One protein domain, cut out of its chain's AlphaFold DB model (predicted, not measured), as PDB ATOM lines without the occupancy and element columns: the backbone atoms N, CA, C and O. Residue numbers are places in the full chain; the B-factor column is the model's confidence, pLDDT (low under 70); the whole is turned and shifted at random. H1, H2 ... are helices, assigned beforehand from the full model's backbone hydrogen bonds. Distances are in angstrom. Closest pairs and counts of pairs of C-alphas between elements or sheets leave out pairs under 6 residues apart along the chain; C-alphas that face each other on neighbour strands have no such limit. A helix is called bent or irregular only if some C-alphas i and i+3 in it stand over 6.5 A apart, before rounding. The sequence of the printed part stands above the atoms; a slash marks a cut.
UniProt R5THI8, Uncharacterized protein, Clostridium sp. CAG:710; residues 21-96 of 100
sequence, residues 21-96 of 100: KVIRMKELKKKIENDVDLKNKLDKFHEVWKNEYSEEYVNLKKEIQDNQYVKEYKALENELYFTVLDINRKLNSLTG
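Overview. This is residues 21 to 96 of the 100 residues of an uncharacterized protein of Clostridium sp. CAG:710 (UniProt R5THI8). A helical hairpin, H2 and H3, makes one end of the model, and from its open end H1 and H4 turn off at two corners, both reaching away on the same side, with H1 packed on the first part of H4. The rest of H4 sticks out as a long arm, residues 81 to 96, of which 81 to 95 belong to H4, and this arm makes much of the length. The printed part has 76 residues, with four named helices in the order H1, H2, H3, H4 and no named strand, and its class is all helix, the named elements being helices alone. The whole is only just loose, close to extended, with a radius of gyration of the C-alphas of 16.6 A, and the C-alphas span 49 by 28 by 16 A.

Along the chain. H1 is residues 21 to 34, 19.8 A from first to last C-alpha, and begins with C-alpha 21 at (-62.952, -40.549, -35.407). H2 is residues 36 to 48 and measures 18.7 A. H3 is residues 55 to 66, and its first C-alpha, that of Glu 55, is at (-30.272, -38.727, -47.497). H4, the longest helix, is residues 68 to 95, measures 40.6 A and ends with C-alpha 95 at (-71.378, -12.984, -35.638). No helix is bent or irregular.

Arrangement. H1 and H2 are close but not clearly touching, with their closest C-alphas, those of Ile 32 and Leu 38, 7.1 A apart. Their lines are about perpendicular, at 77 degrees. H2 and H3 form a helical hairpin and touch, with the C-alphas of Val 48 and Tyr 57 the closest at 5.9 A. They run opposite ways at a shallow tilt of 33 degrees, only just short of steep. H3 and H4 are close but not clearly touching, the closest C-alphas being those of Gln 65 and Lys 71, 6.1 A apart, and their lines are about perpendicular, at 74 degrees. H4 touches H1 with residues 69 to 80 alone, and the closest C-alphas are those of Met 25 and Tyr 73, 5.6 A apart. H1 and H4 run opposite ways at a steep tilt of 45 degrees. H1 and H3 are apart, and so are H2 and H4. In H1, H2, H3 and H4 every O i to N i+4 pair is within hydrogen-bond range.

Size, cuts and confidence. The outline is elongated, but only just, and the two C-alphas farthest apart are those of Glu 55 and Gly 96, at 50.1 A. Residues 81 to 96 stand free; the body without them has 60 residues and spans 36 by 23 by 16 A. The printed part has no cut. The links from H1 to H2 and from H3 to H4 are tight, the link from H2 to H3 is short with 6 residues, and no link is long. The mean pLDDT of the printed part is 92.5, and residue 96 alone is under 70.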
ATOM      1  N   LYS A  21     -64.224 -40.939 -34.781       96.19
ATOM      2  CA  LYS A  21     -62.952 -40.549 -35.407       96.19
ATOM      3  C   LYS A  21     -62.085 -39.718 -34.462       96.19
ATOM      4  O   LYS A  21     -60.887 -39.950 -34.379       96.19
ATOM      5  N   VAL A  22     -62.683 -38.804 -33.697       96.12
ATOM      6  CA  VAL A  22     -61.965 -37.985 -32.703       96.12
ATOM      7  C   VAL A  22     -61.497 -38.833 -31.522       96.12
ATOM      8  O   VAL A  22     -60.373 -38.665 -31.049       96.12
ATOM      9  N   ILE A  23     -62.323 -39.775 -31.062       97.69
ATOM     10  CA  ILE A  23     -61.930 -40.755 -30.040       97.69
ATOM     11  C   ILE A  23     -60.742 -41.579 -30.546       97.69
ATOM     12  O   ILE A  23     -59.709 -41.638 -29.880       97.69
ATOM     13  N   ARG A  24     -60.838 -42.118 -31.766       97.44
ATOM     14  CA  ARG A  24     -59.758 -42.870 -32.410       97.44
ATOM     15  C   ARG A  24     -58.478 -42.045 -32.554       97.44
ATOM     16  O   ARG A  24     -57.399 -42.534 -32.242       97.44
ATOM     17  N   MET A  25     -58.584 -40.783 -32.960       97.25
ATOM     18  CA  MET A  25     -57.442 -39.870 -33.062       97.25
ATOM     19  C   MET A  25     -56.735 -39.693 -31.705       97.25
ATOM     20  O   MET A  25     -55.508 -39.731 -31.641       97.25
ATOM     21  N   LYS A  26     -57.488 -39.578 -30.600       95.94
ATOM     22  CA  LYS A  26     -56.919 -39.521 -29.237       95.94
ATOM     23  C   LYS A  26     -56.231 -40.827 -28.834       95.94
ATOM     24  O   LYS A  26     -55.196 -40.785 -28.174       95.94
ATOM     25  N   GLU A  27     -56.780 -41.979 -29.210       97.75
ATOM     26  CA  GLU A  27     -56.138 -43.280 -28.976       97.75
ATOM     27  C   GLU A  27     -54.834 -43.417 -29.763       97.75
ATOM     28  O   GLU A  27     -53.821 -43.835 -29.205       97.75
ATOM     29  N   LEU A  28     -54.839 -43.035 -31.043       97.31
ATOM     30  CA  LEU A  28     -53.650 -43.044 -31.895       97.31
ATOM     31  C   LEU A  28     -52.562 -42.133 -31.339       97.31
ATOM     32  O   LEU A  28     -51.413 -42.553 -31.280       97.31
ATOM     33  N   LYS A  29     -52.927 -40.940 -30.852       95.69
ATOM     34  CA  LYS A  29     -51.990 -40.039 -30.175       95.69
ATOM     35  C   LYS A  29     -51.284 -40.736 -29.012       95.69
ATOM     36  O   LYS A  29     -50.062 -40.725 -28.955       95.69
ATOM     37  N   LYS A  30     -52.033 -41.423 -28.144       96.62
ATOM     38  CA  LYS A  30     -51.451 -42.197 -27.035       96.62
ATOM     39  C   LYS A  30     -50.559 -43.339 -27.522       96.62
ATOM     40  O   LYS A  30     -49.559 -43.636 -26.879       96.62
ATOM     41  N   LYS A  31     -50.911 -44.013 -28.621       96.12
ATOM     42  CA  LYS A  31     -50.065 -45.069 -29.202       96.12
ATOM     43  C   LYS A  31     -48.747 -44.501 -29.721       96.12
ATOM     44  O   LYS A  31     -47.706 -45.040 -29.382       96.12
ATOM     45  N   ILE A  32     -48.805 -43.392 -30.455       94.88
ATOM     46  CA  ILE A  32     -47.642 -42.648 -30.958       94.88
ATOM     47  C   ILE A  32     -46.754 -42.182 -29.797       94.88
ATOM     48  O   ILE A  32     -45.550 -42.396 -29.818       94.88
ATOM     49  N   GLU A  33     -47.343 -41.602 -28.748       92.81
ATOM     50  CA  GLU A  33     -46.609 -41.132 -27.565       92.81
ATOM     51  C   GLU A  33     -45.941 -42.266 -26.778       92.81
ATOM     52  O   GLU A  33     -44.961 -42.025 -26.077       92.81
ATOM     53  N   ASN A  34     -46.440 -43.497 -26.870       95.12
ATOM     54  CA  ASN A  34     -45.856 -44.656 -26.194       95.12
ATOM     55  C   ASN A  34     -44.953 -45.501 -27.108       95.12
ATOM     56  O   ASN A  34     -44.363 -46.475 -26.642       95.12
ATOM     57  N   ASP A  35     -44.820 -45.136 -28.383       94.75
ATOM     58  CA  ASP A  35     -43.966 -45.824 -29.344       94.75
ATOM     59  C   ASP A  35     -42.510 -45.357 -29.177       94.75
ATOM     60  O   ASP A  35     -42.129 -44.249 -29.563       94.75
ATOM     61  N   VAL A  36     -41.697 -46.200 -28.534       94.88
ATOM     62  CA  VAL A  36     -40.283 -45.916 -28.240       94.88
ATOM     63  C   VAL A  36     -39.450 -45.821 -29.521       94.88
ATOM     64  O   VAL A  36     -38.565 -44.973 -29.605       94.88
ATOM     65  N   ASP A  37     -39.738 -46.648 -30.529       94.69
ATOM     66  CA  ASP A  37     -39.022 -46.614 -31.808       94.69
ATOM     67  C   ASP A  37     -39.307 -45.304 -32.549       94.69
ATOM     68  O   ASP A  37     -38.388 -44.616 -32.999       94.69
ATOM     69  N   LEU A  38     -40.579 -44.904 -32.594       94.44
ATOM     70  CA  LEU A  38     -40.984 -43.646 -33.207       94.44
ATOM     71  C   LEU A  38     -40.398 -42.429 -32.481       94.44
ATOM     72  O   LEU A  38     -39.968 -41.484 -33.140       94.44
ATOM     73  N   LYS A  39     -40.329 -42.458 -31.143       93.25
ATOM     74  CA  LYS A  39     -39.638 -41.432 -30.343       93.25
ATOM     75  C   LYS A  39     -38.162 -41.322 -30.714       93.25
ATOM     76  O   LYS A  39     -37.717 -40.242 -31.076       93.25
ATOM     77  N   ASN A  40     -37.444 -42.445 -30.740       94.31
ATOM     78  CA  ASN A  40     -36.030 -42.461 -31.119       94.31
ATOM     79  C   ASN A  40     -35.808 -41.921 -32.543       94.31
ATOM     80  O   ASN A  40     -34.836 -41.213 -32.800       94.31
ATOM     81  N   LYS A  41     -36.708 -42.237 -33.483       93.94
ATOM     82  CA  LYS A  41     -36.669 -41.696 -34.850       93.94
ATOM     83  C   LYS A  41     -36.937 -40.194 -34.889       93.94
ATOM     84  O   LYS A  41     -36.277 -39.495 -35.651       93.94
ATOM     85  N   LEU A  42     -37.875 -39.693 -34.083       91.19
ATOM     86  CA  LEU A  42     -38.166 -38.261 -33.972       91.19
ATOM     87  C   LEU A  42     -36.993 -37.480 -33.372       91.19
ATOM     88  O   LEU A  42     -36.675 -36.406 -33.881       91.19
ATOM     89  N   ASP A  43     -36.329 -38.029 -32.357       92.19
ATOM     90  CA  ASP A  43     -35.146 -37.414 -31.750       92.19
ATOM     91  C   ASP A  43     -34.009 -37.303 -32.777       92.19
ATOM     92  O   ASP A  43     -33.501 -36.210 -33.022       92.19
ATOM     93  N   LYS A  44     -33.708 -38.395 -33.498       92.19
ATOM     94  CA  LYS A  44     -32.738 -38.380 -34.611       92.19
ATOM     95  C   LYS A  44     -33.133 -37.402 -35.713       92.19
ATOM     96  O   LYS A  44     -32.298 -36.665 -36.227       92.19
ATOM     97  N   PHE A  45     -34.416 -37.366 -36.072       92.19
ATOM     98  CA  PHE A  45     -34.925 -36.428 -37.068       92.19
ATOM     99  C   PHE A  45     -34.689 -34.972 -36.641       92.19
ATOM    100  O   PHE A  45     -34.335 -34.143 -37.477       92.19
ATOM    101  N   HIS A  46     -34.832 -34.662 -35.347       89.12
ATOM    102  CA  HIS A  46     -34.553 -33.335 -34.800       89.12
ATOM    103  C   HIS A  46     -33.064 -32.968 -34.845       89.12
ATOM    104  O   HIS A  46     -32.731 -31.800 -35.026       89.12
ATOM    105  N   GLU A  47     -32.154 -33.934 -34.743       89.75
ATOM    106  CA  GLU A  47     -30.715 -33.687 -34.888       89.75
ATOM    107  C   GLU A  47     -30.346 -33.332 -36.336       89.75
ATOM    108  O   GLU A  47     -29.585 -32.390 -36.578       89.75
ATOM    109  N   VAL A  48     -30.944 -34.023 -37.311       89.81
ATOM    110  CA  VAL A  48     -30.632 -33.836 -38.738       89.81
ATOM    111  C   VAL A  48     -31.502 -32.790 -39.438       89.81
ATOM    112  O   VAL A  48     -31.261 -32.486 -40.605       89.81
ATOM    113  N   TRP A  49     -32.482 -32.189 -38.750       86.56
ATOM    114  CA  TRP A  49     -33.476 -31.291 -39.366       86.56
ATOM    115  C   TRP A  49     -32.885 -30.065 -40.068       86.56
ATOM    116  O   TRP A  49     -33.499 -29.539 -40.986       86.56
ATOM    117  N   LYS A  50     -31.687 -29.615 -39.674       85.00
ATOM    118  CA  LYS A  50     -31.006 -28.475 -40.310       85.00
ATOM    119  C   LYS A  50     -30.461 -28.813 -41.699       85.00
ATOM    120  O   LYS A  50     -30.189 -27.905 -42.477       85.00
ATOM    121  N   ASN A  51     -30.307 -30.100 -42.002       86.38
ATOM    122  CA  ASN A  51     -29.820 -30.611 -43.276       86.38
ATOM    123  C   ASN A  51     -30.966 -31.296 -44.028       86.38
ATOM    124  O   ASN A  51     -30.931 -32.496 -44.279       86.38
ATOM    125  N   GLU A  52     -31.977 -30.517 -44.417       80.75
ATOM    126  CA  GLU A  52     -33.224 -31.006 -45.038       80.75
ATOM    127  C   GLU A  52     -33.036 -31.750 -46.377       80.75
ATOM    128  O   GLU A  52     -33.966 -32.386 -46.874       80.75
ATOM    129  N   TYR A  53     -31.837 -31.686 -46.962       83.62
ATOM    130  CA  TYR A  53     -31.474 -32.368 -48.206       83.62
ATOM    131  C   TYR A  53     -30.572 -33.589 -47.995       83.62
ATOM    132  O   TYR A  53     -30.176 -34.217 -48.977       83.62
ATOM    133  N   SER A  54     -30.211 -33.929 -46.751       90.75
ATOM    134  CA  SER A  54     -29.426 -35.137 -46.504       90.75
ATOM    135  C   SER A  54     -30.268 -36.384 -46.774       90.75
ATOM    136  O   SER A  54     -31.473 -36.423 -46.511       90.75
ATOM    137  N   GLU A  55     -29.624 -37.430 -47.288       91.88
ATOM    138  CA  GLU A  55     -30.272 -38.727 -47.497       91.88
ATOM    139  C   GLU A  55     -30.844 -39.279 -46.181       91.88
ATOM    140  O   GLU A  55     -31.954 -39.807 -46.145       91.88
ATOM    141  N   GLU A  56     -30.130 -39.056 -45.077       90.62
ATOM    142  CA  GLU A  56     -30.573 -39.404 -43.730       90.62
ATOM    143  C   GLU A  56     -31.876 -38.690 -43.332       90.62
ATOM    144  O   GLU A  56     -32.810 -39.345 -42.867       90.62
ATOM    145  N   TYR A  57     -31.991 -37.377 -43.573       93.12
ATOM    146  CA  TYR A  57     -33.219 -36.622 -43.302       93.12
ATOM    147  C   TYR A  57     -34.402 -37.168 -44.109       93.12
ATOM    148  O   TYR A  57     -35.490 -37.376 -43.564       93.12
ATOM    149  N   VAL A  58     -34.197 -37.417 -45.408       92.88
ATOM    150  CA  VAL A  58     -35.249 -37.916 -46.307       92.88
ATOM    151  C   VAL A  58     -35.718 -39.307 -45.880       92.88
ATOM    152  O   VAL A  58     -36.928 -39.545 -45.806       92.88
ATOM    153  N   ASN A  59     -34.787 -40.201 -45.545       94.00
ATOM    154  CA  ASN A  59     -35.097 -41.559 -45.105       94.00
ATOM    155  C   ASN A  59     -35.831 -41.564 -43.760       94.00
ATOM    156  O   ASN A  59     -36.907 -42.157 -43.663       94.00
ATOM    157  N   LEU A  60     -35.339 -40.824 -42.762       93.94
ATOM    158  CA  LEU A  60     -36.003 -40.702 -41.458       93.94
ATOM    159  C   LEU A  60     -37.416 -40.128 -41.583       93.94
ATOM    160  O   LEU A  60     -38.364 -40.653 -40.997       93.94
ATOM    161  N   LYS A  61     -37.587 -39.075 -42.392       92.94
ATOM    162  CA  LYS A  61     -38.904 -38.486 -42.657       92.94
ATOM    163  C   LYS A  61     -39.868 -39.514 -43.234       92.94
ATOM    164  O   LYS A  61     -41.025 -39.559 -42.817       92.94
ATOM    165  N   LYS A  62     -39.400 -40.321 -44.189       93.69
ATOM    166  CA  LYS A  62     -40.204 -41.365 -44.823       93.69
ATOM    167  C   LYS A  62     -40.594 -42.448 -43.819       93.69
ATOM    168  O   LYS A  62     -41.776 -42.743 -43.703       93.69
ATOM    169  N   GLU A  63     -39.651 -42.959 -43.033       94.50
ATOM    170  CA  GLU A  63     -39.926 -43.982 -42.015       94.50
ATOM    171  C   GLU A  63     -40.950 -43.522 -40.967       94.50
ATOM    172  O   GLU A  63     -41.851 -44.278 -40.600       94.50
ATOM    173  N   ILE A  64     -40.849 -42.271 -40.508       94.38
ATOM    174  CA  ILE A  64     -41.812 -41.679 -39.569       94.38
ATOM    175  C   ILE A  64     -43.203 -41.579 -40.212       94.38
ATOM    176  O   ILE A  64     -44.212 -41.838 -39.557       94.38
ATOM    177  N   GLN A  65     -43.275 -41.194 -41.488       92.81
ATOM    178  CA  GLN A  65     -44.539 -41.045 -42.214       92.81
ATOM    179  C   GLN A  65     -45.179 -42.382 -42.611       92.81
ATOM    180  O   GLN A  65     -46.407 -42.458 -42.685       92.81
ATOM    181  N   ASP A  66     -44.373 -43.420 -42.827       94.81
ATOM    182  CA  ASP A  66     -44.828 -44.771 -43.158       94.81
ATOM    183  C   ASP A  66     -45.318 -45.547 -41.922       94.81
ATOM    184  O   ASP A  66     -46.000 -46.568 -42.063       94.81
ATOM    185  N   ASN A  67     -45.064 -45.048 -40.704       95.62
ATOM    186  CA  ASN A  67     -45.664 -45.597 -39.490       95.62
ATOM    187  C   ASN A  67     -47.201 -45.546 -39.584       95.62
ATOM    188  O   ASN A  67     -47.813 -44.484 -39.750       95.62
ATOM    189  N   GLN A  68     -47.841 -46.710 -39.437       95.12
ATOM    190  CA  GLN A  68     -49.287 -46.860 -39.608       95.12
ATOM    191  C   GLN A  68     -50.094 -45.945 -38.675       95.12
ATOM    192  O   GLN A  68     -51.098 -45.372 -39.103       95.12
ATOM    193  N   TYR A  69     -49.664 -45.775 -37.419       95.56
ATOM    194  CA  TYR A  69     -50.367 -44.926 -36.460       95.56
ATOM    195  C   TYR A  69     -50.256 -43.450 -36.829       95.56
ATOM    196  O   TYR A  69     -51.255 -42.738 -36.769       95.56
ATOM    197  N   VAL A  70     -49.072 -43.004 -37.260       95.69
ATOM    198  CA  VAL A  70     -48.841 -41.623 -37.713       95.69
ATOM    199  C   VAL A  70     -49.674 -41.315 -38.951       95.69
ATOM    200  O   VAL A  70     -50.321 -40.268 -39.017       95.69
ATOM    201  N   LYS A  71     -49.700 -42.234 -39.920       95.94
ATOM    202  CA  LYS A  71     -50.464 -42.081 -41.158       95.94
ATOM    203  C   LYS A  71     -51.962 -41.957 -40.890       95.94
ATOM    204  O   LYS A  71     -52.602 -41.039 -41.402       95.94
ATOM    205  N   GLU A  72     -52.509 -42.847 -40.063       97.44
ATOM    206  CA  GLU A  72     -53.920 -42.805 -39.671       97.44
ATOM    207  C   GLU A  72     -54.236 -41.530 -38.874       97.44
ATOM    208  O   GLU A  72     -55.208 -40.840 -39.174       97.44
ATOM    209  N   TYR A  73     -53.383 -41.168 -37.908       97.44
ATOM    210  CA  TYR A  73     -53.555 -39.964 -37.094       97.44
ATOM    211  C   TYR A  73     -53.606 -38.704 -37.963       97.44
ATOM    212  O   TYR A  73     -54.539 -37.917 -37.827       97.44
ATOM    213  N   LYS A  74     -52.663 -38.541 -38.901       95.62
ATOM    214  CA  LYS A  74     -52.621 -37.383 -39.808       95.62
ATOM    215  C   LYS A  74     -53.840 -37.293 -40.718       95.62
ATOM    216  O   LYS A  74     -54.328 -36.195 -40.972       95.62
ATOM    217  N   ALA A  75     -54.344 -38.423 -41.212       96.56
ATOM    218  CA  ALA A  75     -55.561 -38.429 -42.018       96.56
ATOM    219  C   ALA A  75     -56.760 -37.899 -41.210       96.56
ATOM    220  O   ALA A  75     -57.470 -37.006 -41.671       96.56
ATOM    221  N   LEU A  76     -56.932 -38.385 -39.977       97.44
ATOM    222  CA  LEU A  76     -58.006 -37.942 -39.086       97.44
ATOM    223  C   LEU A  76     -57.838 -36.487 -38.628       97.44
ATOM    224  O   LEU A  76     -58.823 -35.754 -38.556       97.44
ATOM    225  N   GLU A  77     -56.606 -36.060 -38.346       96.44
ATOM    226  CA  GLU A  77     -56.279 -34.681 -37.975       96.44
ATOM    227  C   GLU A  77     -56.643 -33.706 -39.100       96.44
ATOM    228  O   GLU A  77     -57.304 -32.699 -38.845       96.44
ATOM    229  N   ASN A  78     -56.307 -34.039 -40.351       96.56
ATOM    230  CA  ASN A  78     -56.671 -33.236 -41.518       96.56
ATOM    231  C   ASN A  78     -58.192 -33.137 -41.699       96.56
ATOM    232  O   ASN A  78     -58.721 -32.046 -41.910       96.56
ATOM    233  N   GLU A  79     -58.916 -34.257 -41.593       95.81
ATOM    234  CA  GLU A  79     -60.382 -34.253 -41.677       95.81
ATOM    235  C   GLU A  79     -61.018 -33.374 -40.587       95.81
ATOM    236  O   GLU A  79     -61.930 -32.583 -40.860       95.81
ATOM    237  N   LEU A  80     -60.526 -33.485 -39.349       95.44
ATOM    238  CA  LEU A  80     -61.008 -32.681 -38.230       95.44
ATOM    239  C   LEU A  80     -60.689 -31.196 -38.430       95.44
ATOM    240  O   LEU A  80     -61.554 -30.356 -38.182       95.44
ATOM    241  N   TYR A  81     -59.487 -30.874 -38.909       95.62
ATOM    242  CA  TYR A  81     -59.061 -29.507 -39.192       95.62
ATOM    243  C   TYR A  81     -60.015 -28.810 -40.167       95.62
ATOM    244  O   TYR A  81     -60.538 -27.739 -39.852       95.62
ATOM    245  N   PHE A  82     -60.312 -29.433 -41.313       96.19
ATOM    246  CA  PHE A  82     -61.237 -28.850 -42.289       96.19
ATOM    247  C   PHE A  82     -62.658 -28.715 -41.736       96.19
ATOM    248  O   PHE A  82     -63.312 -27.698 -41.964       96.19
ATOM    249  N   THR A  83     -63.108 -29.684 -40.937       94.62
ATOM    250  CA  THR A  83     -64.422 -29.621 -40.282       94.62
ATOM    251  C   THR A  83     -64.518 -28.431 -39.321       94.62
ATOM    252  O   THR A  83     -65.486 -27.672 -39.365       94.62
ATOM    253  N   VAL A  84     -63.508 -28.230 -38.468       93.19
ATOM    254  CA  VAL A  84     -63.447 -27.089 -37.537       93.19
ATOM    255  C   VAL A  84     -63.375 -25.769 -38.300       93.19
ATOM    256  O   VAL A  84     -64.039 -24.801 -37.930       93.19
ATOM    257  N   LEU A  85     -62.619 -25.731 -39.395       94.38
ATOM    258  CA  LEU A  85     -62.496 -24.550 -40.237       94.38
ATOM    259  C   LEU A  85     -63.842 -24.154 -40.869       94.38
ATOM    260  O   LEU A  85     -64.190 -22.972 -40.881       94.38
ATOM    261  N   ASP A  86     -64.641 -25.121 -41.321       93.75
ATOM    262  CA  ASP A  86     -65.989 -24.864 -41.835       93.75
ATOM    263  C   ASP A  86     -66.977 -24.431 -40.743       93.75
ATOM    264  O   ASP A  86     -67.800 -23.539 -40.977       93.75
ATOM    265  N   ILE A  87     -66.874 -24.990 -39.532       91.50
ATOM    266  CA  ILE A  87     -67.643 -24.519 -38.370       91.50
ATOM    267  C   ILE A  87     -67.298 -23.056 -38.068       91.50
ATOM    268  O   ILE A  87     -68.198 -22.223 -37.967       91.50
ATOM    269  N   ASN A  88     -66.009 -22.716 -38.013       90.06
ATOM    270  CA  ASN A  88     -65.549 -21.350 -37.768       90.06
ATOM    271  C   ASN A  88     -66.043 -20.378 -38.845       90.06
ATOM    272  O   ASN A  88     -66.519 -19.291 -38.518       90.06
ATOM    273  N   ARG A  89     -66.007 -20.764 -40.129       90.75
ATOM    274  CA  ARG A  89     -66.575 -19.957 -41.224       90.75
ATOM    275  C   ARG A  89     -68.059 -19.653 -40.998       90.75
ATOM    276  O   ARG A  89     -68.468 -18.500 -41.135       90.75
ATOM    277  N   LYS A  90     -68.853 -20.660 -40.617       89.12
ATOM    278  CA  LYS A  90     -70.286 -20.488 -40.325       89.12
ATOM    279  C   LYS A  90     -70.511 -19.580 -39.115       89.12
ATOM    280  O   LYS A  90     -71.297 -18.641 -39.211       89.12
ATOM    281  N   LEU A  91     -69.783 -19.782 -38.018       86.00
ATOM    282  CA  LEU A  91     -69.881 -18.939 -36.820       86.00
ATOM    283  C   LEU A  91     -69.489 -17.478 -37.096       86.00
ATOM    284  O   LEU A  91     -70.179 -16.554 -36.664       86.00
ATOM    285  N   ASN A  92     -68.433 -17.251 -37.877       85.94
ATOM    286  CA  ASN A  92     -68.009 -15.909 -38.281       85.94
ATOM    287  C   ASN A  92     -69.071 -15.203 -39.138       85.94
ATOM    288  O   ASN A  92     -69.289 -14.001 -38.982       85.94
ATOM    289  N   SER A  93     -69.785 -15.942 -39.998       84.25
ATOM    290  CA  SER A  93     -70.892 -15.378 -40.788       84.25
ATOM    291  C   SER A  93     -72.080 -14.934 -39.924       84.25
ATOM    292  O   SER A  93     -72.702 -13.918 -40.222       84.25
ATOM    293  N   LEU A  94     -72.351 -15.646 -38.822       81.06
ATOM    294  CA  LEU A  94     -73.437 -15.338 -37.885       81.06
ATOM    295  C   LEU A  94     -73.105 -14.169 -36.952       81.06
ATOM    296  O   LEU A  94     -73.991 -13.423 -36.552       81.06
ATOM    297  N   THR A  95     -71.830 -14.006 -36.598       75.94
ATOM    298  CA  THR A  95     -71.378 -12.984 -35.638       75.94
ATOM    299  C   THR A  95     -70.949 -11.674 -36.300       75.94
ATOM    300  O   THR A  95     -70.556 -10.737 -35.607       75.94
ATOM    301  N   GLY A  96     -70.984 -11.591 -37.637       67.94
ATOM    302  CA  GLY A  96     -70.561 -10.411 -38.400       67.94
ATOM    303  C   GLY A  96     -69.061 -10.098 -38.301       67.94
ATOM    304  O   GLY A  96     -68.599  -9.104 -38.864       67.94
TER     305      GLY A  96